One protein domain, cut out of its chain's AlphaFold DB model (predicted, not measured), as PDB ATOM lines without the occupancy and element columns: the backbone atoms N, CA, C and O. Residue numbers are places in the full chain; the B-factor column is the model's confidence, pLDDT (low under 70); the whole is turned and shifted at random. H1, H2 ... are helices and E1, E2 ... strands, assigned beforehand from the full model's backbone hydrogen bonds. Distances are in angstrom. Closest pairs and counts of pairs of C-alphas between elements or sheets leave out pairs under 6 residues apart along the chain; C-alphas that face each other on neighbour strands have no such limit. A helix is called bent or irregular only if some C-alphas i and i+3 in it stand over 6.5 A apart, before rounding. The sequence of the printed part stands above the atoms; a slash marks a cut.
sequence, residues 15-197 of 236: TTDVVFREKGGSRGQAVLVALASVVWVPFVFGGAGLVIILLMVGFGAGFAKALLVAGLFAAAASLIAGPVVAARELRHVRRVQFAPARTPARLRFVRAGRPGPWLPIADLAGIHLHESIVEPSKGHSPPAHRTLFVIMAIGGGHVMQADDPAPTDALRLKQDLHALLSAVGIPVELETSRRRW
ATOM      1  N   THR A  15      27.888-119.794  10.884       78.75
ATOM      2  CA  THR A  15      27.916-120.277   9.499       78.75
ATOM      3  C   THR A  15      27.853-119.114   8.520       78.75
ATOM      4  O   THR A  15      27.223-118.102   8.814       78.75
ATOM      5  N   THR A  16      28.437-119.283   7.339       81.50
ATOM      6  CA  THR A  16      28.268-118.360   6.211       81.50
ATOM      7  C   THR A  16      27.441-119.039   5.133       81.50
ATOM      8  O   THR A  16      27.725-120.166   4.737       81.50
ATOM      9  N   ASP A  17      26.412-118.363   4.651       79.19
ATOM     10  CA  ASP A  17      25.491-118.872   3.650       79.19
ATOM     11  C   ASP A  17      25.707-118.215   2.308       79.19
ATOM     12  O   ASP A  17      25.631-116.999   2.194       79.19
ATOM     13  N   VAL A  18      25.855-119.032   1.276       74.88
ATOM     14  CA  VAL A  18      25.777-118.594  -0.111       74.88
ATOM     15  C   VAL A  18      24.389-118.948  -0.631       74.88
ATOM     16  O   VAL A  18      24.066-120.124  -0.808       74.88
ATOM     17  N   VAL A  19      23.532-117.942  -0.805       70.75
ATOM     18  CA  VAL A  19      22.129-118.086  -1.216       70.75
ATOM     19  C   VAL A  19      22.003-117.818  -2.708       70.75
ATOM     20  O   VAL A  19      22.032-116.678  -3.139       70.75
ATOM     21  N   PHE A  20      21.783-118.860  -3.502       68.50
ATOM     22  CA  PHE A  20      21.622-118.715  -4.947       68.50
ATOM     23  C   PHE A  20      20.222-118.201  -5.323       68.50
ATOM     24  O   PHE A  20      20.093-117.414  -6.249       68.50
ATOM     25  N   ARG A  21      19.155-118.552  -4.586       63.59
ATOM     26  CA  ARG A  21      17.799-117.994  -4.797       63.59
ATOM     27  C   ARG A  21      17.080-117.715  -3.475       63.59
ATOM     28  O   ARG A  21      16.776-118.650  -2.740       63.59
ATOM     29  N   GLU A  22      16.722-116.449  -3.220       52.34
ATOM     30  CA  GLU A  22      16.094-115.989  -1.960       52.34
ATOM     31  C   GLU A  22      14.733-116.629  -1.636       52.34
ATOM     32  O   GLU A  22      14.396-116.778  -0.465       52.34
ATOM     33  N   LYS A  23      13.942-117.017  -2.646       48.97
ATOM     34  CA  LYS A  23      12.593-117.594  -2.454       48.97
ATOM     35  C   LYS A  23      12.465-119.046  -2.889       48.97
ATOM     36  O   LYS A  23      11.373-119.598  -2.845       48.97
ATOM     37  N   GLY A  24      13.564-119.654  -3.321       42.16
ATOM     38  CA  GLY A  24      13.535-120.956  -3.949       42.16
ATOM     39  C   GLY A  24      13.246-122.101  -2.969       42.16
ATOM     40  O   GLY A  24      14.051-122.365  -2.080       42.16
ATOM     41  N   GLY A  25      12.175-122.860  -3.201       45.50
ATOM     42  CA  GLY A  25      12.050-124.246  -2.750       45.50
ATOM     43  C   GLY A  25      11.301-124.474  -1.447       45.50
ATOM     44  O   GLY A  25      11.536-125.484  -0.792       45.50
ATOM     45  N   SER A  26      10.368-123.603  -1.067       52.62
ATOM     46  CA  SER A  26       9.340-124.044  -0.119       52.62
ATOM     47  C   SER A  26       8.544-125.198  -0.748       52.62
ATOM     48  O   SER A  26       8.362-125.238  -1.969       52.62
ATOM     49  N   ARG A  27       8.027-126.136   0.063       53.94
ATOM     50  CA  ARG A  27       7.072-127.152  -0.433       53.94
ATOM     51  C   ARG A  27       5.944-126.497  -1.239       53.94
ATOM     52  O   ARG A  27       5.569-127.020  -2.279       53.94
ATOM     53  N   GLY A  28       5.483-125.322  -0.805       54.75
ATOM     54  CA  GLY A  28       4.480-124.528  -1.515       54.75
ATOM     55  C   GLY A  28       4.920-124.092  -2.914       54.75
ATOM     56  O   GLY A  28       4.122-124.157  -3.839       54.75
ATOM     57  N   GLN A  29       6.189-123.722  -3.110       55.03
ATOM     58  CA  GLN A  29       6.699-123.362  -4.432       55.03
ATOM     59  C   GLN A  29       6.898-124.588  -5.333       55.03
ATOM     60  O   GLN A  29       6.584-124.518  -6.514       55.03
ATOM     61  N   ALA A  30       7.361-125.720  -4.789       56.00
ATOM     62  CA  ALA A  30       7.433-126.973  -5.546       56.00
ATOM     63  C   ALA A  30       6.036-127.438  -6.003       56.00
ATOM     64  O   ALA A  30       5.876-127.886  -7.135       56.00
ATOM     65  N   VAL A  31       5.016-127.256  -5.155       60.03
ATOM     66  CA  VAL A  31       3.604-127.494  -5.495       60.03
ATOM     67  C   VAL A  31       3.114-126.510  -6.561       60.03
ATOM     68  O   VAL A  31       2.486-126.935  -7.522       60.03
ATOM     69  N   LEU A  32       3.442-125.220  -6.450       62.59
ATOM     70  CA  LEU A  32       3.096-124.198  -7.449       62.59
ATOM     71  C   LEU A  32       3.730-124.468  -8.817       62.59
ATOM     72  O   LEU A  32       3.055-124.338  -9.832       62.59
ATOM     73  N   VAL A  33       5.001-124.871  -8.853       60.75
ATOM     74  CA  VAL A  33       5.691-125.244 -10.097       60.75
ATOM     75  C   VAL A  33       5.088-126.524 -10.676       60.75
ATOM     76  O   VAL A  33       4.833-126.569 -11.875       60.75
ATOM     77  N   ALA A  34       4.772-127.520  -9.838       57.53
ATOM     78  CA  ALA A  34       4.067-128.726 -10.272       57.53
ATOM     79  C   ALA A  34       2.683-128.399 -10.874       57.53
ATOM     80  O   ALA A  34       2.337-128.913 -11.939       57.53
ATOM     81  N   LEU A  35       1.927-127.489 -10.254       58.66
ATOM     82  CA  LEU A  35       0.652-126.973 -10.770       58.66
ATOM     83  C   LEU A  35       0.826-126.196 -12.081       58.66
ATOM     84  O   LEU A  35       0.047-126.388 -13.010       58.66
ATOM     85  N   ALA A  36       1.866-125.370 -12.201       58.00
ATOM     86  CA  ALA A  36       2.161-124.644 -13.435       58.00
ATOM     87  C   ALA A  36       2.518-125.591 -14.596       58.00
ATOM     88  O   ALA A  36       2.102-125.357 -15.732       58.00
ATOM     89  N   SER A  37       3.219-126.700 -14.325       55.66
ATOM     90  CA  SER A  37       3.477-127.731 -15.340       55.66
ATOM     91  C   SER A  37       2.203-128.423 -15.829       55.66
ATOM     92  O   SER A  37       2.120-128.726 -17.014       55.66
ATOM     93  N   VAL A  38       1.173-128.590 -14.989       56.12
ATOM     94  CA  VAL A  38      -0.128-129.139 -15.428       56.12
ATOM     95  C   VAL A  38      -0.801-128.246 -16.481       56.12
ATOM     96  O   VAL A  38      -1.516-128.755 -17.339       56.12
ATOM     97  N   VAL A  39      -0.537-126.935 -16.464       56.88
ATOM     98  CA  VAL A  39      -1.077-125.974 -17.445       56.88
ATOM     99  C   VAL A  39      -0.255-125.948 -18.741       56.88
ATOM    100  O   VAL A  39      -0.818-125.819 -19.823       56.88
ATOM    101  N   TRP A  40       1.070-126.102 -18.659       54.44
ATOM    102  CA  TRP A  40       1.964-126.025 -19.826       54.44
ATOM    103  C   TRP A  40       2.079-127.329 -20.624       54.44
ATOM    104  O   TRP A  40       2.224-127.296 -21.848       54.44
ATOM    105  N   VAL A  41       1.993-128.481 -19.956       55.50
ATOM    106  CA  VAL A  41       2.056-129.806 -20.594       55.50
ATOM    107  C   VAL A  41       1.012-129.985 -21.708       55.50
ATOM    108  O   VAL A  41       1.420-130.399 -22.792       55.50
ATOM    109  N   PRO A  42      -0.281-129.634 -21.549       53.31
ATOM    110  CA  PRO A  42      -1.242-129.751 -22.648       53.31
ATOM    111  C   PRO A  42      -0.927-128.830 -23.837       53.31
ATOM    112  O   PRO A  42      -1.277-129.171 -24.962       53.31
ATOM    113  N   PHE A  43      -0.224-127.710 -23.632       56.03
ATOM    114  CA  PHE A  43       0.178-126.812 -24.720       56.03
ATOM    115  C   PHE A  43       1.338-127.397 -25.543       56.03
ATOM    116  O   PHE A  43       1.294-127.408 -26.770       56.03
ATOM    117  N   VAL A  44       2.346-127.968 -24.874       55.31
ATOM    118  CA  VAL A  44       3.497-128.625 -25.526       55.31
ATOM    119  C   VAL A  44       3.085-129.942 -26.190       55.31
ATOM    120  O   VAL A  44       3.500-130.238 -27.309       55.31
ATOM    121  N   PHE A  45       2.215-130.717 -25.538       54.56
ATOM    122  CA  PHE A  45       1.645-131.933 -26.120       54.56
ATOM    123  C   PHE A  45       0.523-131.656 -27.125       54.56
ATOM    124  O   PHE A  45       0.098-132.589 -27.798       54.56
ATOM    125  N   GLY A  46       0.086-130.404 -27.299       58.22
ATOM    126  CA  GLY A  46      -0.912-130.026 -28.302       58.22
ATOM    127  C   GLY A  46      -0.489-130.406 -29.725       58.22
ATOM    128  O   GLY A  46      -1.305-130.907 -30.493       58.22
ATOM    129  N   GLY A  47       0.805-130.281 -30.048       63.31
ATOM    130  CA  GLY A  47       1.353-130.714 -31.339       63.31
ATOM    131  C   GLY A  47       1.332-132.235 -31.529       63.31
ATOM    132  O   GLY A  47       0.902-132.726 -32.569       63.31
ATOM    133  N   ALA A  48       1.725-133.001 -30.507       63.75
ATOM    134  CA  ALA A  48       1.678-134.465 -30.547       63.75
ATOM    135  C   ALA A  48       0.232-134.997 -30.560       63.75
ATOM    136  O   ALA A  48      -0.081-135.939 -31.287       63.75
ATOM    137  N   GLY A  49      -0.668-134.357 -29.809       66.19
ATOM    138  CA  GLY A  49      -2.098-134.652 -29.806       66.19
ATOM    139  C   GLY A  49      -2.738-134.400 -31.169       66.19
ATOM    140  O   GLY A  49      -3.509-135.233 -31.638       66.19
ATOM    141  N   LEU A  50      -2.357-133.317 -31.852       69.50
ATOM    142  CA  LEU A  50      -2.827-133.015 -33.204       69.50
ATOM    143  C   LEU A  50      -2.409-134.099 -34.210       69.50
ATOM    144  O   LEU A  50      -3.230-134.533 -35.015       69.50
ATOM    145  N   VAL A  51      -1.168-134.588 -34.121       74.12
ATOM    146  CA  VAL A  51      -0.664-135.690 -34.960       74.12
ATOM    147  C   VAL A  51      -1.432-136.991 -34.700       74.12
ATOM    148  O   VAL A  51      -1.833-137.659 -35.651       74.12
ATOM    149  N   ILE A  52      -1.700-137.327 -33.433       72.69
ATOM    150  CA  ILE A  52      -2.496-138.510 -33.054       72.69
ATOM    151  C   ILE A  52      -3.927-138.406 -33.599       72.69
ATOM    152  O   ILE A  52      -4.461-139.390 -34.115       72.69
ATOM    153  N   ILE A  53      -4.536-137.220 -33.522       73.25
ATOM    154  CA  ILE A  53      -5.886-136.979 -34.042       73.25
ATOM    155  C   ILE A  53      -5.915-137.153 -35.563       73.25
ATOM    156  O   ILE A  53      -6.769-137.880 -36.068       73.25
ATOM    157  N   LEU A  54      -4.967-136.548 -36.285       77.88
ATOM    158  CA  LEU A  54      -4.849-136.675 -37.743       77.88
ATOM    159  C   LEU A  54      -4.636-138.125 -38.187       77.88
ATOM    160  O   LEU A  54      -5.290-138.570 -39.128       77.88
ATOM    161  N   LEU A  55      -3.781-138.876 -37.488       77.75
ATOM    162  CA  LEU A  55      -3.563-140.301 -37.746       77.75
ATOM    163  C   LEU A  55      -4.837-141.117 -37.511       77.75
ATOM    164  O   LEU A  55      -5.268-141.840 -38.404       77.75
ATOM    165  N   MET A  56      -5.476-140.991 -36.345       76.31
ATOM    166  CA  MET A  56      -6.676-141.776 -36.034       76.31
ATOM    167  C   MET A  56      -7.833-141.472 -36.989       76.31
ATOM    168  O   MET A  56      -8.490-142.401 -37.457       76.31
ATOM    169  N   VAL A  57      -8.062-140.197 -37.308       79.88
ATOM    170  CA  VAL A  57      -9.096-139.795 -38.270       79.88
ATOM    171  C   VAL A  57      -8.747-140.284 -39.678       79.88
ATOM    172  O   VAL A  57      -9.621-140.804 -40.369       79.88
ATOM    173  N   GLY A  58      -7.475-140.204 -40.081       76.69
ATOM    174  CA  GLY A  58      -6.989-140.733 -41.360       76.69
ATOM    175  C   GLY A  58      -7.148-142.252 -41.503       76.69
ATOM    176  O   GLY A  58      -7.409-142.737 -42.598       76.69
ATOM    177  N   PHE A  59      -7.081-142.996 -40.395       80.75
ATOM    178  CA  PHE A  59      -7.355-144.438 -40.334       80.75
ATOM    179  C   PHE A  59      -8.842-144.783 -40.104       80.75
ATOM    180  O   PHE A  59      -9.176-145.933 -39.820       80.75
ATOM    181  N   GLY A  60      -9.751-143.809 -40.230       74.44
ATOM    182  CA  GLY A  60     -11.199-144.035 -40.172       74.44
ATOM    183  C   GLY A  60     -11.785-144.120 -38.760       74.44
ATOM    184  O   GLY A  60     -12.948-144.496 -38.594       74.44
ATOM    185  N   ALA A  61     -11.026-143.766 -37.721       76.06
ATOM    186  CA  ALA A  61     -11.587-143.635 -36.386       76.06
ATOM    187  C   ALA A  61     -12.440-142.361 -36.285       76.06
ATOM    188  O   ALA A  61     -12.071-141.290 -36.762       76.06
ATOM    189  N   GLY A  62     -13.579-142.462 -35.597       81.56
ATOM    190  CA  GLY A  62     -14.420-141.299 -35.325       81.56
ATOM    191  C   GLY A  62     -13.665-140.235 -34.524       81.56
ATOM    192  O   GLY A  62     -12.988-140.553 -33.544       81.56
ATOM    193  N   PHE A  63     -13.833-138.967 -34.904       74.00
ATOM    194  CA  PHE A  63     -13.175-137.812 -34.280       74.00
ATOM    195  C   PHE A  63     -13.321-137.785 -32.749       74.00
ATOM    196  O   PHE A  63     -12.366-137.501 -32.031       74.00
ATOM    197  N   ALA A  64     -14.487-138.191 -32.233       75.88
ATOM    198  CA  ALA A  64     -14.735-138.310 -30.797       75.88
ATOM    199  C   ALA A  64     -13.797-139.317 -30.100       75.88
ATOM    200  O   ALA A  64     -13.316-139.046 -29.004       75.88
ATOM    201  N   LYS A  65     -13.485-140.457 -30.738       74.75
ATOM    202  CA  LYS A  65     -12.520-141.434 -30.205       74.75
ATOM    203  C   LYS A  65     -11.096-140.883 -30.251       74.75
ATOM    204  O   LYS A  65     -10.351-141.063 -29.295       74.75
ATOM    205  N   ALA A  66     -10.743-140.178 -31.326       73.56
ATOM    206  CA  ALA A  66      -9.430-139.559 -31.479       73.56
ATOM    207  C   ALA A  66      -9.166-138.488 -30.403       73.56
ATOM    208  O   ALA A  66      -8.104-138.489 -29.780       73.56
ATOM    209  N   LEU A  67     -10.158-137.637 -30.117       72.94
ATOM    210  CA  LEU A  67     -10.089-136.666 -29.022       72.94
ATOM    211  C   LEU A  67      -9.944-137.337 -27.655       72.94
ATOM    212  O   LEU A  67      -9.158-136.880 -26.829       72.94
ATOM    213  N   LEU A  68     -10.676-138.427 -27.417       77.06
ATOM    214  CA  LEU A  68     -10.641-139.136 -26.138       77.06
ATOM    215  C   LEU A  68      -9.266-139.779 -25.891       77.06
ATOM    216  O   LEU A  68      -8.720-139.658 -24.795       77.06
ATOM    217  N   VAL A  69      -8.665-140.381 -26.921       77.31
ATOM    218  CA  VAL A  69      -7.303-140.940 -26.859       77.31
ATOM    219  C   VAL A  69      -6.258-139.841 -26.653       77.31
ATOM    220  O   VAL A  69      -5.394-139.979 -25.786       77.31
ATOM    221  N   ALA A  70      -6.353-138.731 -27.390       73.12
ATOM    222  CA  ALA A  70      -5.442-137.598 -27.226       73.12
ATOM    223  C   ALA A  70      -5.544-136.981 -25.818       73.12
ATOM    224  O   ALA A  70      -4.522-136.698 -25.191       73.12
ATOM    225  N   GLY A  71      -6.763-136.838 -25.290       72.19
ATOM    226  CA  GLY A  71      -7.008-136.356 -23.931       72.19
ATOM    227  C   GLY A  71      -6.434-137.288 -22.863       72.19
ATOM    228  O   GLY A  71      -5.780-136.821 -21.930       72.19
ATOM    229  N   LEU A  72      -6.603-138.604 -23.021       79.69
ATOM    230  CA  LEU A  72      -6.040-139.593 -22.099       79.69
ATOM    231  C   LEU A  72      -4.505-139.574 -22.116       79.69
ATOM    232  O   LEU A  72      -3.872-139.636 -21.061       79.69
ATOM    233  N   PHE A  73      -3.905-139.428 -23.298       75.31
ATOM    234  CA  PHE A  73      -2.456-139.330 -23.447       75.31
ATOM    235  C   PHE A  73      -1.905-138.053 -22.803       75.31
ATOM    236  O   PHE A  73      -0.917-138.107 -22.069       75.31
ATOM    237  N   ALA A  74      -2.575-136.915 -23.005       68.25
ATOM    238  CA  ALA A  74      -2.213-135.656 -22.361       68.25
ATOM    239  C   ALA A  74      -2.332-135.739 -20.829       68.25
ATOM    240  O   ALA A  74      -1.445-135.267 -20.115       68.25
ATOM    241  N   ALA A  75      -3.382-136.386 -20.312       70.06
ATOM    242  CA  ALA A  75      -3.561-136.599 -18.878       70.06
ATOM    243  C   ALA A  75      -2.449-137.481 -18.285       70.06
ATOM    244  O   ALA A  75      -1.855-137.120 -17.267       70.06
ATOM    245  N   ALA A  76      -2.114-138.593 -18.947       73.94
ATOM    246  CA  ALA A  76      -1.022-139.473 -18.536       73.94
ATOM    247  C   ALA A  76       0.339-138.756 -18.573       73.94
ATOM    248  O   ALA A  76       1.119-138.850 -17.625       73.94
ATOM    249  N   ALA A  77       0.601-137.977 -19.627       67.50
ATOM    250  CA  ALA A  77       1.811-137.172 -19.745       67.50
ATOM    251  C   ALA A  77       1.919-136.137 -18.615       67.50
ATOM    252  O   ALA A  77       2.980-136.012 -18.009       67.50
ATOM    253  N   SER A  78       0.824-135.451 -18.270       66.38
ATOM    254  CA  SER A  78       0.785-134.509 -17.140       66.38
ATOM    255  C   SER A  78       1.058-135.191 -15.801       66.38
ATOM    256  O   SER A  78       1.818-134.662 -14.984       66.38
ATOM    257  N   LEU A  79       0.497-136.385 -15.593       69.38
ATOM    258  CA  LEU A  79       0.683-137.160 -14.364       69.38
ATOM    259  C   LEU A  79       2.147-137.572 -14.149       69.38
ATOM    260  O   LEU A  79       2.587-137.684 -13.009       69.38
ATOM    261  N   ILE A  80       2.907-137.772 -15.229       68.81
ATOM    262  CA  ILE A  80       4.332-138.130 -15.179       68.81
ATOM    263  C   ILE A  80       5.213-136.873 -15.138       68.81
ATOM    264  O   ILE A  80       6.169-136.801 -14.362       68.81
ATOM    265  N   ALA A  81       4.894-135.862 -15.946       65.25
ATOM    266  CA  ALA A  81       5.690-134.645 -16.067       65.25
ATOM    267  C   ALA A  81       5.718-133.841 -14.760       65.25
ATOM    268  O   ALA A  81       6.788-133.380 -14.362       65.25
ATOM    269  N   GLY A  82       4.587-133.721 -14.054       64.62
ATOM    270  CA  GLY A  82       4.505-132.983 -12.788       64.62
ATOM    271  C   GLY A  82       5.497-133.488 -11.728       64.62
ATOM    272  O   GLY A  82       6.338-132.709 -11.268       64.62
ATOM    273  N   PRO A  83       5.477-134.785 -11.366       65.06
ATOM    274  CA  PRO A  83       6.445-135.377 -10.444       65.06
ATOM    275  C   PRO A  83       7.897-135.262 -10.911       65.06
ATOM    276  O   PRO A  83       8.774-135.023 -10.084       65.06
ATOM    277  N   VAL A  84       8.173-135.394 -12.212       66.12
ATOM    278  CA  VAL A  84       9.538-135.274 -12.756       66.12
ATOM    279  C   VAL A  84      10.062-133.842 -12.624       66.12
ATOM    280  O   VAL A  84      11.195-133.641 -12.179       66.12
ATOM    281  N   VAL A  85       9.243-132.844 -12.960       64.25
ATOM    282  CA  VAL A  85       9.590-131.423 -12.814       64.25
ATOM    283  C   VAL A  85       9.760-131.068 -11.337       64.25
ATOM    284  O   VAL A  85      10.767-130.467 -10.967       64.25
ATOM    285  N   ALA A  86       8.850-131.520 -10.472       63.06
ATOM    286  CA  ALA A  86       8.968-131.333  -9.028       63.06
ATOM    287  C   ALA A  86      10.235-132.000  -8.466       63.06
ATOM    288  O   ALA A  86      10.946-131.401  -7.661       63.06
ATOM    289  N   ALA A  87      10.571-133.214  -8.911       63.31
ATOM    290  CA  ALA A  87      11.782-133.913  -8.493       63.31
ATOM    291  C   ALA A  87      13.057-133.187  -8.944       63.31
ATOM    292  O   ALA A  87      14.018-133.132  -8.173       63.31
ATOM    293  N   ARG A  88      13.077-132.594 -10.147       65.19
ATOM    294  CA  ARG A  88      14.178-131.715 -10.584       65.19
ATOM    295  C   ARG A  88      14.280-130.482  -9.688       65.19
ATOM    296  O   ARG A  88      15.338-130.232  -9.118       65.19
ATOM    297  N   GLU A  89      13.161-129.810  -9.438       63.56
ATOM    298  CA  GLU A  89      13.074-128.608  -8.594       63.56
ATOM    299  C   GLU A  89      13.505-128.856  -7.131       63.56
ATOM    300  O   GLU A  89      14.041-127.964  -6.460       63.56
ATOM    301  N   LEU A  90      13.321-130.084  -6.637       62.19
ATOM    302  CA  LEU A  90      13.798-130.548  -5.328       62.19
ATOM    303  C   LEU A  90      15.283-130.946  -5.324       62.19
ATOM    304  O   LEU A  90      15.907-130.958  -4.260       62.19
ATOM    305  N   ARG A  91      15.865-131.282  -6.481       64.12
ATOM    306  CA  ARG A  91      17.283-131.648  -6.603       64.12
ATOM    307  C   ARG A  91      18.202-130.437  -6.735       64.12
ATOM    308  O   ARG A  91      19.362-130.573  -6.344       64.12
ATOM    309  N   HIS A  92      17.716-129.290  -7.208       66.25
ATOM    310  CA  HIS A  92      18.545-128.092  -7.349       66.25
ATOM    311  C   HIS A  92      19.055-127.577  -5.998       66.25
ATOM    312  O   HIS A  92      18.315-127.452  -5.012       66.25
ATOM    313  N   VAL A  93      20.351-127.272  -5.962       64.50
ATOM    314  CA  VAL A  93      21.003-126.649  -4.811       64.50
ATOM    315  C   VAL A  93      20.631-125.172  -4.792       64.50
ATOM    316  O   VAL A  93      20.843-124.465  -5.771       64.50
ATOM    317  N   ARG A  94      20.065-124.700  -3.678       70.88
ATOM    318  CA  ARG A  94      19.571-123.314  -3.570       70.88
ATOM    319  C   ARG A  94      20.378-122.462  -2.615       70.88
ATOM    320  O   ARG A  94      20.426-121.245  -2.766       70.88
ATOM    321  N   ARG A  95      21.000-123.107  -1.632       76.12
ATOM    322  CA  ARG A  95      21.908-122.481  -0.682       76.12
ATOM    323  C   ARG A  95      23.006-123.463  -0.318       76.12
ATOM    324  O   ARG A  95      22.737-124.647  -0.116       76.12
ATOM    325  N   VAL A  96      24.226-122.965  -0.225       81.81
ATOM    326  CA  VAL A  96      25.362-123.689   0.344       81.81
ATOM    327  C   VAL A  96      25.706-123.002   1.648       81.81
ATOM    328  O   VAL A  96      25.758-121.779   1.698       81.81
ATOM    329  N   GLN A  97      25.888-123.776   2.708       84.81
ATOM    330  CA  GLN A  97      26.348-123.239   3.982       84.81
ATOM    331  C   GLN A  97      27.761-123.712   4.243       84.81
ATOM    332  O   GLN A  97      28.048-124.897   4.092       84.81
ATOM    333  N   PHE A  98      28.598-122.792   4.684       84.69
ATOM    334  CA  PHE A  98      29.977-123.005   5.066       84.69
ATOM    335  C   PHE A  98      30.112-122.829   6.574       84.69
ATOM    336  O   PHE A  98      29.536-121.909   7.161       84.69
ATOM    337  N   ALA A  99      30.861-123.721   7.208       84.38
ATOM    338  CA  ALA A  99      31.140-123.659   8.634       84.38
ATOM    339  C   ALA A  99      32.582-124.094   8.912       84.38
ATOM    340  O   ALA A  99      33.013-125.117   8.377       84.38
ATOM    341  N   PRO A 100      33.316-123.406   9.798       83.06
ATOM    342  CA  PRO A 100      33.022-122.096  10.395       83.06
ATOM    343  C   PRO A 100      32.961-120.939   9.382       83.06
ATOM    344  O   PRO A 100      33.554-121.016   8.312       83.06
ATOM    345  N   ALA A 101      32.283-119.846   9.741       77.38
ATOM    346  CA  ALA A 101      32.029-118.699   8.860       77.38
ATOM    347  C   ALA A 101      33.281-118.042   8.233       77.38
ATOM    348  O   ALA A 101      33.228-117.586   7.092       77.38
ATOM    349  N   ARG A 102      34.394-117.975   8.979       73.44
ATOM    350  CA  ARG A 102      35.641-117.302   8.556       73.44
ATOM    351  C   ARG A 102      36.656-118.229   7.892       73.44
ATOM    352  O   ARG A 102      37.477-117.775   7.108       73.44
ATOM    353  N   THR A 103      36.629-119.507   8.248       80.38
ATOM    354  CA  THR A 103      37.594-120.503   7.771       80.38
ATOM    355  C   THR A 103      36.832-121.805   7.581       80.38
ATOM    356  O   THR A 103      36.777-122.617   8.505       80.38
ATOM    357  N   PRO A 104      36.144-121.968   6.439       82.94
ATOM    358  CA  PRO A 104      35.264-123.102   6.212       82.94
ATOM    359  C   PRO A 104      36.026-124.421   6.333       82.94
ATOM    360  O   PRO A 104      36.942-124.682   5.567       82.94
ATOM    361  N   ALA A 105      35.626-125.276   7.269       85.69
ATOM    362  CA  ALA A 105      36.132-126.645   7.388       85.69
ATOM    363  C   ALA A 105      35.125-127.669   6.842       85.69
ATOM    364  O   ALA A 105      35.474-128.808   6.525       85.69
ATOM    365  N   ARG A 106      33.853-127.275   6.754       89.19
ATOM    366  CA  ARG A 106      32.737-128.097   6.296       89.19
ATOM    367  C   ARG A 106      31.780-127.265   5.462       89.19
ATOM    368  O   ARG A 106      31.620-126.062   5.683       89.19
ATOM    369  N   LEU A 107      31.097-127.936   4.548       88.69
ATOM    370  CA  LEU A 107      30.025-127.369   3.745       88.69
ATOM    371  C   LEU A 107      28.775-128.242   3.842       88.69
ATOM    372  O   LEU A 107      28.867-129.446   4.060       88.69
ATOM    373  N   ARG A 108      27.590-127.667   3.658       85.56
ATOM    374  CA  ARG A 108      26.371-128.448   3.417       85.56
ATOM    375  C   ARG A 108      25.502-127.797   2.364       85.56
ATOM    376  O   ARG A 108      25.369-126.576   2.300       85.56
ATOM    377  N   PHE A 109      24.846-128.637   1.580       81.94
ATOM    378  CA  PHE A 109      23.878-128.203   0.585       81.94
ATOM    379  C   PHE A 109      22.490-128.134   1.207       81.94
ATOM    380  O   PHE A 109      22.037-129.089   1.836       81.94
ATOM    381  N   VAL A 110      21.784-127.030   0.995       76.31
ATOM    382  CA  VAL A 110      20.385-126.873   1.392       76.31
ATOM    383  C   VAL A 110      19.531-126.918   0.133       76.31
ATOM    384  O   VAL A 110      19.623-126.052  -0.747       76.31
ATOM    385  N   ARG A 111      18.703-127.961   0.043       75.62
ATOM    386  CA  ARG A 111      17.798-128.207  -1.083       75.62
ATOM    387  C   ARG A 111      16.370-128.058  -0.596       75.62
ATOM    388  O   ARG A 111      15.978-128.727   0.353       75.62
ATOM    389  N   ALA A 112      15.607-127.171  -1.228       66.06
ATOM    390  CA  ALA A 112      14.190-126.970  -0.921       66.06
ATOM    391  C   ALA A 112      13.878-126.834   0.592       66.06
ATOM    392  O   ALA A 112      12.991-127.493   1.133       66.06
ATOM    393  N   GLY A 113      14.684-126.036   1.305       64.69
ATOM    394  CA  GLY A 113      14.549-125.823   2.751       64.69
ATOM    395  C   GLY A 113      15.009-126.987   3.640       64.69
ATOM    396  O   GLY A 113      15.014-126.837   4.859       64.69
ATOM    397  N   ARG A 114      15.443-128.122   3.074       69.94
ATOM    398  CA  ARG A 114      16.015-129.244   3.825       69.94
ATOM    399  C   ARG A 114      17.550-129.170   3.801       69.94
ATOM    400  O   ARG A 114      18.139-129.268   2.718       69.94
ATOM    401  N   PRO A 115      18.217-128.993   4.954       77.06
ATOM    402  CA  PRO A 115      19.669-129.076   5.020       77.06
ATOM    403  C   PRO A 115      20.119-130.524   4.800       77.06
ATOM    404  O   PRO A 115      19.578-131.453   5.402       77.06
ATOM    405  N   GLY A 116      21.091-130.711   3.912       78.69
ATOM    406  CA  GLY A 116      21.792-131.975   3.721       78.69
ATOM    407  C   GLY A 116      22.829-132.244   4.820       78.69
ATOM    408  O   GLY A 116      22.994-131.424   5.733       78.69
ATOM    409  N   PRO A 117      23.539-133.383   4.735       83.38
ATOM    410  CA  PRO A 117      24.633-133.691   5.647       83.38
ATOM    411  C   PRO A 117      25.778-132.686   5.486       83.38
ATOM    412  O   PRO A 117      25.991-132.129   4.406       83.38
ATOM    413  N   TRP A 118      26.515-132.469   6.575       86.31
ATOM    414  CA  TRP A 118      27.786-131.757   6.518       86.31
ATOM    415  C   TRP A 118      28.824-132.624   5.814       86.31
ATOM    416  O   TRP A 118      29.032-133.775   6.189       86.31
ATOM    417  N   LEU A 119      29.472-132.040   4.819       87.56
ATOM    418  CA  LEU A 119      30.569-132.611   4.061       87.56
ATOM    419  C   LEU A 119      31.867-131.899   4.459       87.56
ATOM    420  O   LEU A 119      31.847-130.681   4.673       87.56
ATOM    421  N   PRO A 120      32.989-132.622   4.584       89.00
ATOM    422  CA  PRO A 120      34.314-132.023   4.664       89.00
ATOM    423  C   PRO A 120      34.543-131.040   3.515       89.00
ATOM    424  O   PRO A 120      34.222-131.333   2.367       89.00
ATOM    425  N   ILE A 121      35.136-129.882   3.802       86.75
ATOM    426  CA  ILE A 121      35.517-128.933   2.747       86.75
ATOM    427  C   ILE A 121      36.577-129.532   1.806       86.75
ATOM    428  O   ILE A 121      36.622-129.181   0.638       86.75
ATOM    429  N   ALA A 122      37.379-130.482   2.301       85.62
ATOM    430  CA  ALA A 122      38.359-131.228   1.515       85.62
ATOM    431  C   ALA A 122      37.721-132.071   0.400       85.62
ATOM    432  O   ALA A 122      38.387-132.394  -0.580       85.62
ATOM    433  N   ASP A 123      36.427-132.384   0.516       87.25
ATOM    434  CA  ASP A 123      35.686-133.057  -0.545       87.25
ATOM    435  C   ASP A 123      35.284-132.077  -1.656       87.25
ATOM    436  O   ASP A 123      34.758-132.510  -2.670       87.25
ATOM    437  N   LEU A 124      35.489-130.765  -1.517       85.69
ATOM    438  CA  LEU A 124      35.215-129.794  -2.574       85.69
ATOM    439  C   LEU A 124      36.488-129.556  -3.395       85.69
ATOM    440  O   LEU A 124      37.424-128.910  -2.938       85.69
ATOM    441  N   ALA A 125      36.500-130.056  -4.630       85.44
ATOM    442  CA  ALA A 125      37.634-129.924  -5.541       85.44
ATOM    443  C   ALA A 125      37.729-128.525  -6.172       85.44
ATOM    444  O   ALA A 125      38.820-128.056  -6.482       85.44
ATOM    445  N   GLY A 126      36.592-127.852  -6.362       85.69
ATOM    446  CA  GLY A 126      36.550-126.527  -6.972       85.69
ATOM    447  C   GLY A 126      35.134-126.026  -7.223       85.69
ATOM    448  O   GLY A 126      34.157-126.785  -7.161       85.69
ATOM    449  N   ILE A 127      35.033-124.729  -7.507       85.94
ATOM    450  CA  ILE A 127      33.790-124.076  -7.923       85.94
ATOM    451  C   ILE A 127      34.009-123.418  -9.284       85.94
ATOM    452  O   ILE A 127      34.860-122.544  -9.422       85.94
ATOM    453  N   HIS A 128      33.197-123.788 -10.269       85.81
ATOM    454  CA  HIS A 128      33.178-123.176 -11.592       85.81
ATOM    455  C   HIS A 128      31.882-122.384 -11.768       85.81
ATOM    456  O   HIS A 128      30.776-122.904 -11.613       85.81
ATOM    457  N   LEU A 129      32.019-121.104 -12.080       84.62
ATOM    458  CA  LEU A 129      30.930-120.202 -12.416       84.62
ATOM    459  C   LEU A 129      30.874-120.117 -13.942       84.62
ATOM    460  O   LEU A 129      31.850-119.699 -14.554       84.62
ATOM    461  N   HIS A 130      29.762-120.511 -14.557       82.81
ATOM    462  CA  HIS A 130      29.571-120.398 -16.002       82.81
ATOM    463  C   HIS A 130      28.502-119.355 -16.306       82.81
ATOM    464  O   HIS A 130      27.331-119.513 -15.959       82.81
ATOM    465  N   GLU A 131      28.904-118.274 -16.948       81.88
ATOM    466  CA  GLU A 131      28.050-117.153 -17.294       81.88
ATOM    467  C   GLU A 131      27.766-117.156 -18.795       81.88
ATOM    468  O   GLU A 131      28.664-116.951 -19.603       81.88
ATOM    469  N   SER A 132      26.506-117.334 -19.178       78.38
ATOM    470  CA  SER A 132      26.057-117.234 -20.565       78.38
ATOM    471  C   SER A 132      25.371-115.892 -20.800       78.38
ATOM    472  O   SER A 132      24.331-115.606 -20.204       78.38
ATOM    473  N   ILE A 133      25.920-115.083 -21.706       76.00
ATOM    474  CA  ILE A 133      25.352-113.806 -22.146       76.00
ATOM    475  C   ILE A 133      24.883-113.965 -23.590       76.00
ATOM    476  O   ILE A 133      25.697-114.165 -24.492       76.00
ATOM    477  N   VAL A 134      23.577-113.854 -23.812       73.75
ATOM    478  CA  VAL A 134      22.978-113.817 -25.147       73.75
ATOM    479  C   VAL A 134      22.680-112.369 -25.510       73.75
ATOM    480  O   VAL A 134      21.773-111.751 -24.950       73.75
ATOM    481  N   GLU A 135      23.468-111.820 -26.431       71.31
ATOM    482  CA  GLU A 135      23.289-110.462 -26.940       71.31
ATOM    483  C   GLU A 135      22.253-110.421 -28.072       71.31
ATOM    484  O   GLU A 135      22.261-111.299 -28.948       71.31
ATOM    485  N   PRO A 136      21.397-109.384 -28.107       67.69
ATOM    486  CA  PRO A 136      20.495-109.172 -29.227       67.69
ATOM    487  C   PRO A 136      21.274-108.813 -30.502       67.69
ATOM    488  O   PRO A 136      22.319-108.157 -30.466       67.69
ATOM    489  N   SER A 137      20.751-109.238 -31.651       63.03
ATOM    490  CA  SER A 137      21.269-108.830 -32.961       63.03
ATOM    491  C   SER A 137      20.979-107.356 -33.239       63.03
ATOM    492  O   SER A 137      19.989-106.801 -32.756       63.03
ATOM    493  N   LYS A 138      21.837-106.704 -34.038       61.69
ATOM    494  CA  LYS A 138      21.660-105.292 -34.411       61.69
ATOM    495  C   LYS A 138      20.267-105.084 -35.023       61.69
ATOM    496  O   LYS A 138      19.870-105.810 -35.925       61.69
ATOM    497  N   GLY A 139      19.526-104.099 -34.518       61.84
ATOM    498  CA  GLY A 139      18.201-103.730 -35.034       61.84
ATOM    499  C   GLY A 139      17.014-104.505 -34.450       61.84
ATOM    500  O   GLY A 139      15.879-104.135 -34.730       61.84
ATOM    501  N   HIS A 140      17.241-105.516 -33.605       52.94
ATOM    502  CA  HIS A 140      16.176-106.188 -32.858       52.94
ATOM    503  C   HIS A 140      16.236-105.786 -31.382       52.94
ATOM    504  O   HIS A 140      17.272-105.933 -30.739       52.94
ATOM    505  N   SER A 141      15.115-105.302 -30.839       58.59
ATOM    506  CA  SER A 141      14.959-105.042 -29.404       58.59
ATOM    507  C   SER A 141      14.153-106.166 -28.744       58.59
ATOM    508  O   SER A 141      12.924-106.112 -28.695       58.59
ATOM    509  N   PRO A 142      14.835-107.226 -28.285       51.84
ATOM    510  CA  PRO A 142      14.436-107.920 -27.066       51.84
ATOM    511  C   PRO A 142      15.613-108.007 -26.069       51.84
ATOM    512  O   PRO A 142      16.765-107.762 -26.443       51.84
ATOM    513  N   PRO A 143      15.350-108.293 -24.779       54.88
ATOM    514  CA  PRO A 143      16.345-108.130 -23.722       54.88
ATOM    515  C   PRO A 143      17.544-109.068 -23.897       54.88
ATOM    516  O   PRO A 143      17.391-110.235 -24.250       54.88
ATOM    517  N   ALA A 144      18.740-108.563 -23.580       64.00
ATOM    518  CA  ALA A 144      19.910-109.411 -23.388       64.00
ATOM    519  C   ALA A 144      19.606-110.432 -22.280       64.00
ATOM    520  O   ALA A 144      19.261-110.054 -21.157       64.00
ATOM    521  N   HIS A 145      19.715-111.722 -22.591       66.75
ATOM    522  CA  HIS A 145      19.525-112.780 -21.604       66.75
ATOM    523  C   HIS A 145      20.875-113.133 -20.981       66.75
ATOM    524  O   HIS A 145      21.787-113.582 -21.671       66.75
ATOM    525  N   ARG A 146      21.001-112.917 -19.669       66.88
ATOM    526  CA  ARG A 146      22.157-113.321 -18.861       66.88
ATOM    527  C   ARG A 146      21.723-114.484 -17.979       66.88
ATOM    528  O   ARG A 146      20.773-114.337 -17.216       66.88
ATOM    529  N   THR A 147      22.407-115.612 -18.085       71.69
ATOM    530  CA  THR A 147      22.162-116.797 -17.256       71.69
ATOM    531  C   THR A 147      23.464-117.187 -16.579       71.69
ATOM    532  O   THR A 147      24.498-117.272 -17.239       71.69
ATOM    533  N   LEU A 148      23.425-117.413 -15.268       73.31
ATOM    534  CA  LEU A 148      24.579-117.860 -14.491       73.31
ATOM    535  C   LEU A 148      24.337-119.287 -13.991       73.31
ATOM    536  O   LEU A 148      23.253-119.623 -13.521       73.31
ATOM    537  N   PHE A 149      25.357-120.124 -14.085       77.31
ATOM    538  CA  PHE A 149      25.371-121.482 -13.564       77.31
ATOM    539  C   PHE A 149      26.521-121.606 -12.575       77.31
ATOM    540  O   PHE A 149      27.623-121.120 -12.832       77.31
ATOM    541  N   VAL A 150      26.276-122.253 -11.441       80.75
ATOM    542  CA  VAL A 150      27.314-122.531 -10.445       80.75
ATOM    543  C   VAL A 150      27.496-124.033 -10.354       80.75
ATOM    544  O   VAL A 150      26.571-124.752  -9.977       80.75
ATOM    545  N   ILE A 151      28.686-124.499 -10.701       82.25
ATOM    546  CA  ILE A 151      29.068-125.904 -10.733       82.25
ATOM    547  C   ILE A 151      30.075-126.134  -9.610       82.25
ATOM    548  O   ILE A 151      31.134-125.520  -9.572       82.25
ATOM    549  N   MET A 152      29.747-127.018  -8.679       84.44
ATOM    550  CA  MET A 152      30.623-127.412  -7.578       84.44
ATOM    551  C   MET A 152      31.062-128.853  -7.799       84.44
ATOM    552  O   MET A 152      30.223-129.761  -7.838       84.44
ATOM    553  N   ALA A 153      32.367-129.049  -7.957       83.69
ATOM    554  CA  ALA A 153      32.968-130.362  -8.131       83.69
ATOM    555  C   ALA A 153      33.263-130.967  -6.757       83.69
ATOM    556  O   ALA A 153      34.054-130.419  -5.989       83.69
ATOM    557  N   ILE A 154      32.615-132.086  -6.443       83.06
ATOM    558  CA  ILE A 154      32.804-132.822  -5.194       83.06
ATOM    559  C   ILE A 154      33.634-134.079  -5.483       83.06
ATOM    560  O   ILE A 154      33.443-134.750  -6.505       83.06
ATOM    561  N   GLY A 155      34.548-134.405  -4.573       76.00
ATOM    562  CA  GLY A 155      35.342-135.622  -4.548       76.00
ATOM    563  C   GLY A 155      34.475-136.858  -4.787       76.00
ATOM    564  O   GLY A 155      33.334-136.950  -4.335       76.00
ATOM    565  N   GLY A 156      35.004-137.794  -5.575       68.56
ATOM    566  CA  GLY A 156      34.237-138.939  -6.070       68.56
ATOM    567  C   GLY A 156      33.389-138.640  -7.313       68.56
ATOM    568  O   GLY A 156      32.416-139.348  -7.558       68.56
ATOM    569  N   GLY A 157      33.715-137.592  -8.083       64.50
ATOM    570  CA  GLY A 157      33.121-137.313  -9.401       64.50
ATOM    571  C   GLY A 157      31.695-136.759  -9.370       64.50
ATOM    572  O   GLY A 157      31.033-136.688 -10.405       64.50
ATOM    573  N   HIS A 158      31.199-136.372  -8.195       70.50
ATOM    574  CA  HIS A 158      29.855-135.833  -8.055       70.50
ATOM    575  C   HIS A 158      29.863-134.342  -8.392       70.50
ATOM    576  O   HIS A 158      30.541-133.549  -7.745       70.50
ATOM    577  N   VAL A 159      29.067-133.951  -9.382       74.06
ATOM    578  CA  VAL A 159      28.916-132.552  -9.785       74.06
ATOM    579  C   VAL A 159      27.584-132.024  -9.266       74.06
ATOM    580  O   VAL A 159      26.531-132.619  -9.509       74.06
ATOM    581  N   MET A 160      27.623-130.912  -8.534       72.69
ATOM    582  CA  MET A 160      26.423-130.227  -8.058       72.69
ATOM    583  C   MET A 160      26.245-128.911  -8.798       72.69
ATOM    584  O   MET A 160      27.148-128.084  -8.817       72.69
ATOM    585  N   GLN A 161      25.059-128.713  -9.364       71.12
ATOM    586  CA  GLN A 161      24.725-127.532 -10.146       71.12
ATOM    587  C   GLN A 161      23.634-126.711  -9.447       71.12
ATOM    588  O   GLN A 161      22.600-127.247  -9.027       71.12
ATOM    589  N   ALA A 162      23.880-125.410  -9.311       71.31
ATOM    590  CA  ALA A 162      22.866-124.416  -8.991       71.31
ATOM    591  C   ALA A 162      22.594-123.583 -10.250       71.31
ATOM    592  O   ALA A 162      23.508-122.967 -10.802       71.31
ATOM    593  N   ASP A 163      21.338-123.590 -10.696       65.94
ATOM    594  CA  ASP A 163      20.909-122.899 -11.909       65.94
ATOM    595  C   ASP A 163      20.336-121.529 -11.581       65.94
ATOM    596  O   ASP A 163      19.519-121.395 -10.662       65.94
ATOM    597  N   ASP A 164      20.730-120.548 -12.391       63.94
ATOM    598  CA  ASP A 164      20.138-119.218 -12.455       63.94
ATOM    599  C   ASP A 164      19.976-118.581 -11.061       63.94
ATOM    600  O   ASP A 164      18.848-118.362 -10.578       63.94
ATOM    601  N   PRO A 165      21.107-118.343 -10.360       63.22
ATOM    602  CA  PRO A 165      21.073-117.582  -9.131       63.22
ATOM    603  C   PRO A 165      20.433-116.220  -9.414       63.22
ATOM    604  O   PRO A 165      20.541-115.697 -10.522       63.22
ATOM    605  N   ALA A 166      19.732-115.669  -8.418       60.81
ATOM    606  CA  ALA A 166      19.034-114.387  -8.511       60.81
ATOM    607  C   ALA A 166      19.887-113.354  -9.264       60.81
ATOM    608  O   ALA A 166      21.102-113.366  -9.064       60.81
ATOM    609  N   PRO A 167      19.289-112.476 -10.096       56.25
ATOM    610  CA  PRO A 167      20.020-111.606 -11.017       56.25
ATOM    611  C   PRO A 167      21.116-110.841 -10.272       56.25
ATOM    612  O   PRO A 167      20.849-109.887  -9.547       56.25
ATOM    613  N   THR A 168      22.346-111.330 -10.411       63.41
ATOM    614  CA  THR A 168      23.516-110.905  -9.644       63.41
ATOM    615  C   THR A 168      24.701-110.865 -10.580       63.41
ATOM    616  O   THR A 168      24.788-111.621 -11.547       63.41
ATOM    617  N   ASP A 169      25.626-109.962 -10.286       72.31
ATOM    618  CA  ASP A 169      26.879-109.885 -11.002       72.31
ATOM    619  C   ASP A 169      27.771-111.107 -10.714       72.31
ATOM    620  O   ASP A 169      28.215-111.317  -9.582       72.31
ATOM    621  N   ALA A 170      28.038-111.910 -11.749       76.19
ATOM    622  CA  ALA A 170      28.868-113.114 -11.669       76.19
ATOM    623  C   ALA A 170      30.276-112.814 -11.129       76.19
ATOM    624  O   ALA A 170      30.852-113.620 -10.395       76.19
ATOM    625  N   LEU A 171      30.809-111.627 -11.439       80.31
ATOM    626  CA  LEU A 171      32.122-111.195 -10.973       80.31
ATOM    627  C   LEU A 171      32.143-110.954  -9.461       80.31
ATOM    628  O   LEU A 171      33.072-111.392  -8.782       80.31
ATOM    629  N   ARG A 172      31.102-110.312  -8.925       80.31
ATOM    630  CA  ARG A 172      30.964-110.082  -7.483       80.31
ATOM    631  C   ARG A 172      30.828-111.402  -6.730       80.31
ATOM    632  O   ARG A 172      31.528-111.618  -5.748       80.31
ATOM    633  N   LEU A 173      30.021-112.331  -7.252       80.00
ATOM    634  CA  LEU A 173      29.902-113.671  -6.676       80.00
ATOM    635  C   LEU A 173      31.244-114.420  -6.674       80.00
ATOM    636  O   LEU A 173      31.592-115.051  -5.677       80.00
ATOM    637  N   LYS A 174      32.020-114.326  -7.762       83.94
ATOM    638  CA  LYS A 174      33.375-114.886  -7.816       83.94
ATOM    639  C   LYS A 174      34.261-114.298  -6.720       83.94
ATOM    640  O   LYS A 174      34.952-115.052  -6.046       83.94
ATOM    641  N   GLN A 175      34.258-112.976  -6.556       85.94
ATOM    642  CA  GLN A 175      35.082-112.287  -5.559       85.94
ATOM    643  C   GLN A 175      34.719-112.711  -4.135       85.94
ATOM    644  O   GLN A 175      35.613-113.063  -3.370       85.94
ATOM    645  N   ASP A 176      33.427-112.761  -3.810       83.75
ATOM    646  CA  ASP A 176      32.962-113.153  -2.480       83.75
ATOM    647  C   ASP A 176      33.307-114.624  -2.173       83.75
ATOM    648  O   ASP A 176      33.808-114.945  -1.092       83.75
ATOM    649  N   LEU A 177      33.103-115.527  -3.143       84.88
ATOM    650  CA  LEU A 177      33.479-116.940  -3.010       84.88
ATOM    651  C   LEU A 177      34.992-117.119  -2.896       84.88
ATOM    652  O   LEU A 177      35.455-117.909  -2.076       84.88
ATOM    653  N   HIS A 178      35.766-116.381  -3.688       87.06
ATOM    654  CA  HIS A 178      37.221-116.425  -3.633       87.06
ATOM    655  C   HIS A 178      37.740-115.910  -2.286       87.06
ATOM    656  O   HIS A 178      38.597-116.547  -1.678       87.06
ATOM    657  N   ALA A 179      37.188-114.813  -1.765       85.88
ATOM    658  CA  ALA A 179      37.546-114.298  -0.446       85.88
ATOM    659  C   ALA A 179      37.279-115.330   0.663       85.88
ATOM    660  O   ALA A 179      38.104-115.497   1.558       85.88
ATOM    661  N   LEU A 180      36.172-116.069   0.572       83.88
ATOM    662  CA  LEU A 180      35.789-117.079   1.560       83.88
ATOM    663  C   LEU A 180      36.605-118.382   1.461       83.88
ATOM    664  O   LEU A 180      36.890-119.012   2.480       83.88
ATOM    665  N   LEU A 181      36.963-118.802   0.246       85.94
ATOM    666  CA  LEU A 181      37.571-120.111  -0.023       85.94
ATOM    667  C   LEU A 181      39.087-120.073  -0.239       85.94
ATOM    668  O   LEU A 181      39.740-121.110  -0.121       85.94
ATOM    669  N   SER A 182      39.660-118.895  -0.495       84.81
ATOM    670  CA  SER A 182      41.108-118.708  -0.673       84.81
ATOM    671  C   SER A 182      41.914-119.221   0.520       84.81
ATOM    672  O   SER A 182      42.930-119.882   0.328       84.81
ATOM    673  N   ALA A 183      41.421-119.011   1.745       82.94
ATOM    674  CA  ALA A 183      42.056-119.495   2.973       82.94
ATOM    675  C   ALA A 183      42.143-121.032   3.062       82.94
ATOM    676  O   ALA A 183      42.956-121.560   3.814       82.94
ATOM    677  N   VAL A 184      41.305-121.742   2.304       83.06
ATOM    678  CA  VAL A 184      41.223-123.210   2.280       83.06
ATOM    679  C   VAL A 184      41.846-123.782   0.997       83.06
ATOM    680  O   VAL A 184      41.908-124.992   0.820       83.06
ATOM    681  N   GLY A 185      42.338-122.919   0.099       83.00
ATOM    682  CA  GLY A 185      43.004-123.323  -1.139       83.00
ATOM    683  C   GLY A 185      42.069-123.870  -2.220       83.00
ATOM    684  O   GLY A 185      42.536-124.549  -3.129       83.00
ATOM    685  N   ILE A 186      40.763-123.593  -2.143       85.25
ATOM    686  CA  ILE A 186      39.798-124.105  -3.125       85.25
ATOM    687  C   ILE A 186      39.693-123.137  -4.308       85.25
ATOM    688  O   ILE A 186      39.384-121.956  -4.103       85.25
ATOM    689  N   PRO A 187      39.926-123.605  -5.549       85.81
ATOM    690  CA  PRO A 187      39.874-122.752  -6.724       85.81
ATOM    691  C   PRO A 187      38.434-122.341  -7.053       85.81
ATOM    692  O   PRO A 187      37.495-123.140  -6.974       85.81
ATOM    693  N   VAL A 188      38.280-121.074  -7.446       85.44
ATOM    694  CA  VAL A 188      37.021-120.503  -7.937       85.44
ATOM    695  C   VAL A 188      37.264-119.905  -9.317       85.44
ATOM    696  O   VAL A 188      37.939-118.880  -9.459       85.44
ATOM    697  N   GLU A 189      36.704-120.540 -10.335       87.75
ATOM    698  CA  GLU A 189      36.855-120.149 -11.733       87.75
ATOM    699  C   GLU A 189      35.578-119.490 -12.254       87.75
ATOM    700  O   GLU A 189      34.476-119.808 -11.815       87.75
ATOM    701  N   LEU A 190      35.734-118.547 -13.186       84.81
ATOM    702  CA  LEU A 190      34.626-117.916 -13.898       84.81
ATOM    703  C   LEU A 190      34.891-118.039 -15.392       84.81
ATOM    704  O   LEU A 190      35.884-117.504 -15.886       84.81
ATOM    705  N   GLU A 191      33.993-118.722 -16.080       84.50
ATOM    706  CA  GLU A 191      33.950-118.832 -17.526       84.50
ATOM    707  C   GLU A 191      32.761-118.015 -18.036       84.50
ATOM    708  O   GLU A 191      31.622-118.247 -17.633       84.50
ATOM    709  N   THR A 192      33.014-117.064 -18.934       80.88
ATOM    710  CA  THR A 192      31.958-116.258 -19.555       80.88
ATOM    711  C   THR A 192      31.837-116.630 -21.029       80.88
ATOM    712  O   THR A 192      32.734-116.367 -21.829       80.88
ATOM    713  N   SER A 193      30.703-117.215 -21.406       77.81
ATOM    714  CA  SER A 193      30.323-117.478 -22.789       77.81
ATOM    715  C   SER A 193      29.419-116.360 -23.302       77.81
ATOM    716  O   SER A 193      28.382-116.059 -22.713       77.81
ATOM    717  N   ARG A 194      29.786-115.740 -24.426       75.56
ATOM    718  CA  ARG A 194      28.963-114.721 -25.088       75.56
ATOM    719  C   ARG A 194      28.490-115.250 -26.437       75.56
ATOM    720  O   ARG A 194      29.304-115.556 -27.305       75.56
ATOM    721  N   ARG A 195      27.174-115.351 -26.622       70.81
ATOM    722  CA  ARG A 195      26.545-115.712 -27.898       70.81
ATOM    723  C   ARG A 195      25.720-114.540 -28.411       70.81
ATOM    724  O   ARG A 195      25.061-113.858 -27.640       70.81
ATOM    725  N   ARG A 196      25.733-114.316 -29.721       66.56
ATOM    726  CA  ARG A 196      24.796-113.399 -30.380       66.56
ATOM    727  C   ARG A 196      23.616-114.211 -30.900       66.56
ATOM    728  O   ARG A 196      23.820-115.341 -31.347       66.56
ATOM    729  N   TRP A 197      22.407-113.656 -30.845       58.22
ATOM    730  CA  TRP A 197      21.263-114.269 -31.517       58.22
ATOM    731  C   TRP A 197      21.603-114.502 -33.005       58.22
ATOM    732  O   TRP A 197      22.183-113.611 -33.632       58.22
TER     733      TRP A 197
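AT A GLANCE: This is residues 15 to 197 of the 236 residues of an uncharacterized protein of Streptomyces sp. SID5474 (UniProt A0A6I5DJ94). The model is a head of two sheets and one helix, from which a long helical arm reaches away: in the head a twisted four-stranded sheet has H4 over one face, with the smaller sheet E1 E2 E3 nearby, and in the arm H1 and then H2 lead away from the head and the long H3 runs back beside them. The printed part has 183 residues, with elements in the order E1 H1 H2 H3 E2 E3 E4 E5 E6 H4 E7. The larger sheet, E6 E5 E4 E7, is mixed, and E1 E2 E3 is antiparallel; the class is mixed, helices and strands. The whole is loose, with a radius of gyration of the C-alphas of 22.1 A, and spans 73 by 46 by 29 A.

IN THESE COORDINATES: In the larger sheet, E4 is residues 124 to 135, 33.3 A from first to last C-alpha, E5 145 to 154, 29.1 A, E6 158 to 163, and E7 188 to 196, 26.5 A, ending at C-alpha 196 (24.796, -113.399, -30.380). H4 is residues 170 to 184, 21.2 A, and only just irregular: C-alphas 180 and 183 are 6.9 A apart. The smaller sheet has E1, residues 16 to 19, from C-alpha 16 (28.268, -118.360, 6.211), E2, 95 to 99, and E3, 106 to 111. H1 is residues 27 to 44, 25.4 A, with a kink of 27 degrees near residue 38; H2 is 46 to 58; H3 is 63 to 91, 41.6 A, from C-alpha 63 (-13.175, -137.812, -34.280).

HOW THE PARTS SIT: E4, E5 and E6 form a meander, each strand the antiparallel neighbour of the one before; N 130 and O 149 are 2.8 A apart, N 152 and O 160 2.8 A. E7 is parallel to E4, with N 191 and O 129 at 2.8 A. E6, H4 and E7 make a split strand-helix-strand unit, E5 and E4 between its strands, with a right-handed crossover. The larger sheet is twisted. H4 is on it, making two layers, one of helix and one of strands, at a height over the sheet of 9.5 A; it lies over E4 and E7 and runs along the strands, at 9 degrees to E4 on the local plane. Its closest C-alphas to E7 are those of His 178 and Val 188, 5.9 A. H4 is also on the smaller sheet, where N 18 and O 96 are 2.8 A apart, as are N 108 and O 97. H3 touches H1, closest at the C-alphas of Ala 34 and Gly 82, 5.0 A, opposite ways at a shallow tilt of 34 degrees, only just short of steep. H2 and H3 form a helical hairpin at a shallow tilt of 26 degrees; H3 touches H2 with residues 63 to 74 alone, closest at the C-alphas of Ile 53 and Ala 66, 5.1 A. H1 and H2 meet only through their link. Every O i to N i+4 pair is within hydrogen-bond range in H2, against 11 of 14 in H1, 24 of 25 in H3 and 9 of 11 in H4.

THE WHOLE: The C-alphas of Gly 60 and Ala 183, the two farthest apart, are 72.8 A apart. The printed part has no cut, and E3 to E4 is a long link of 12 residues. Mean pLDDT of the printed part is 72.3; 73 residues are under 70, among them residues 20 to 50, 77 to 93 and 136 to 146.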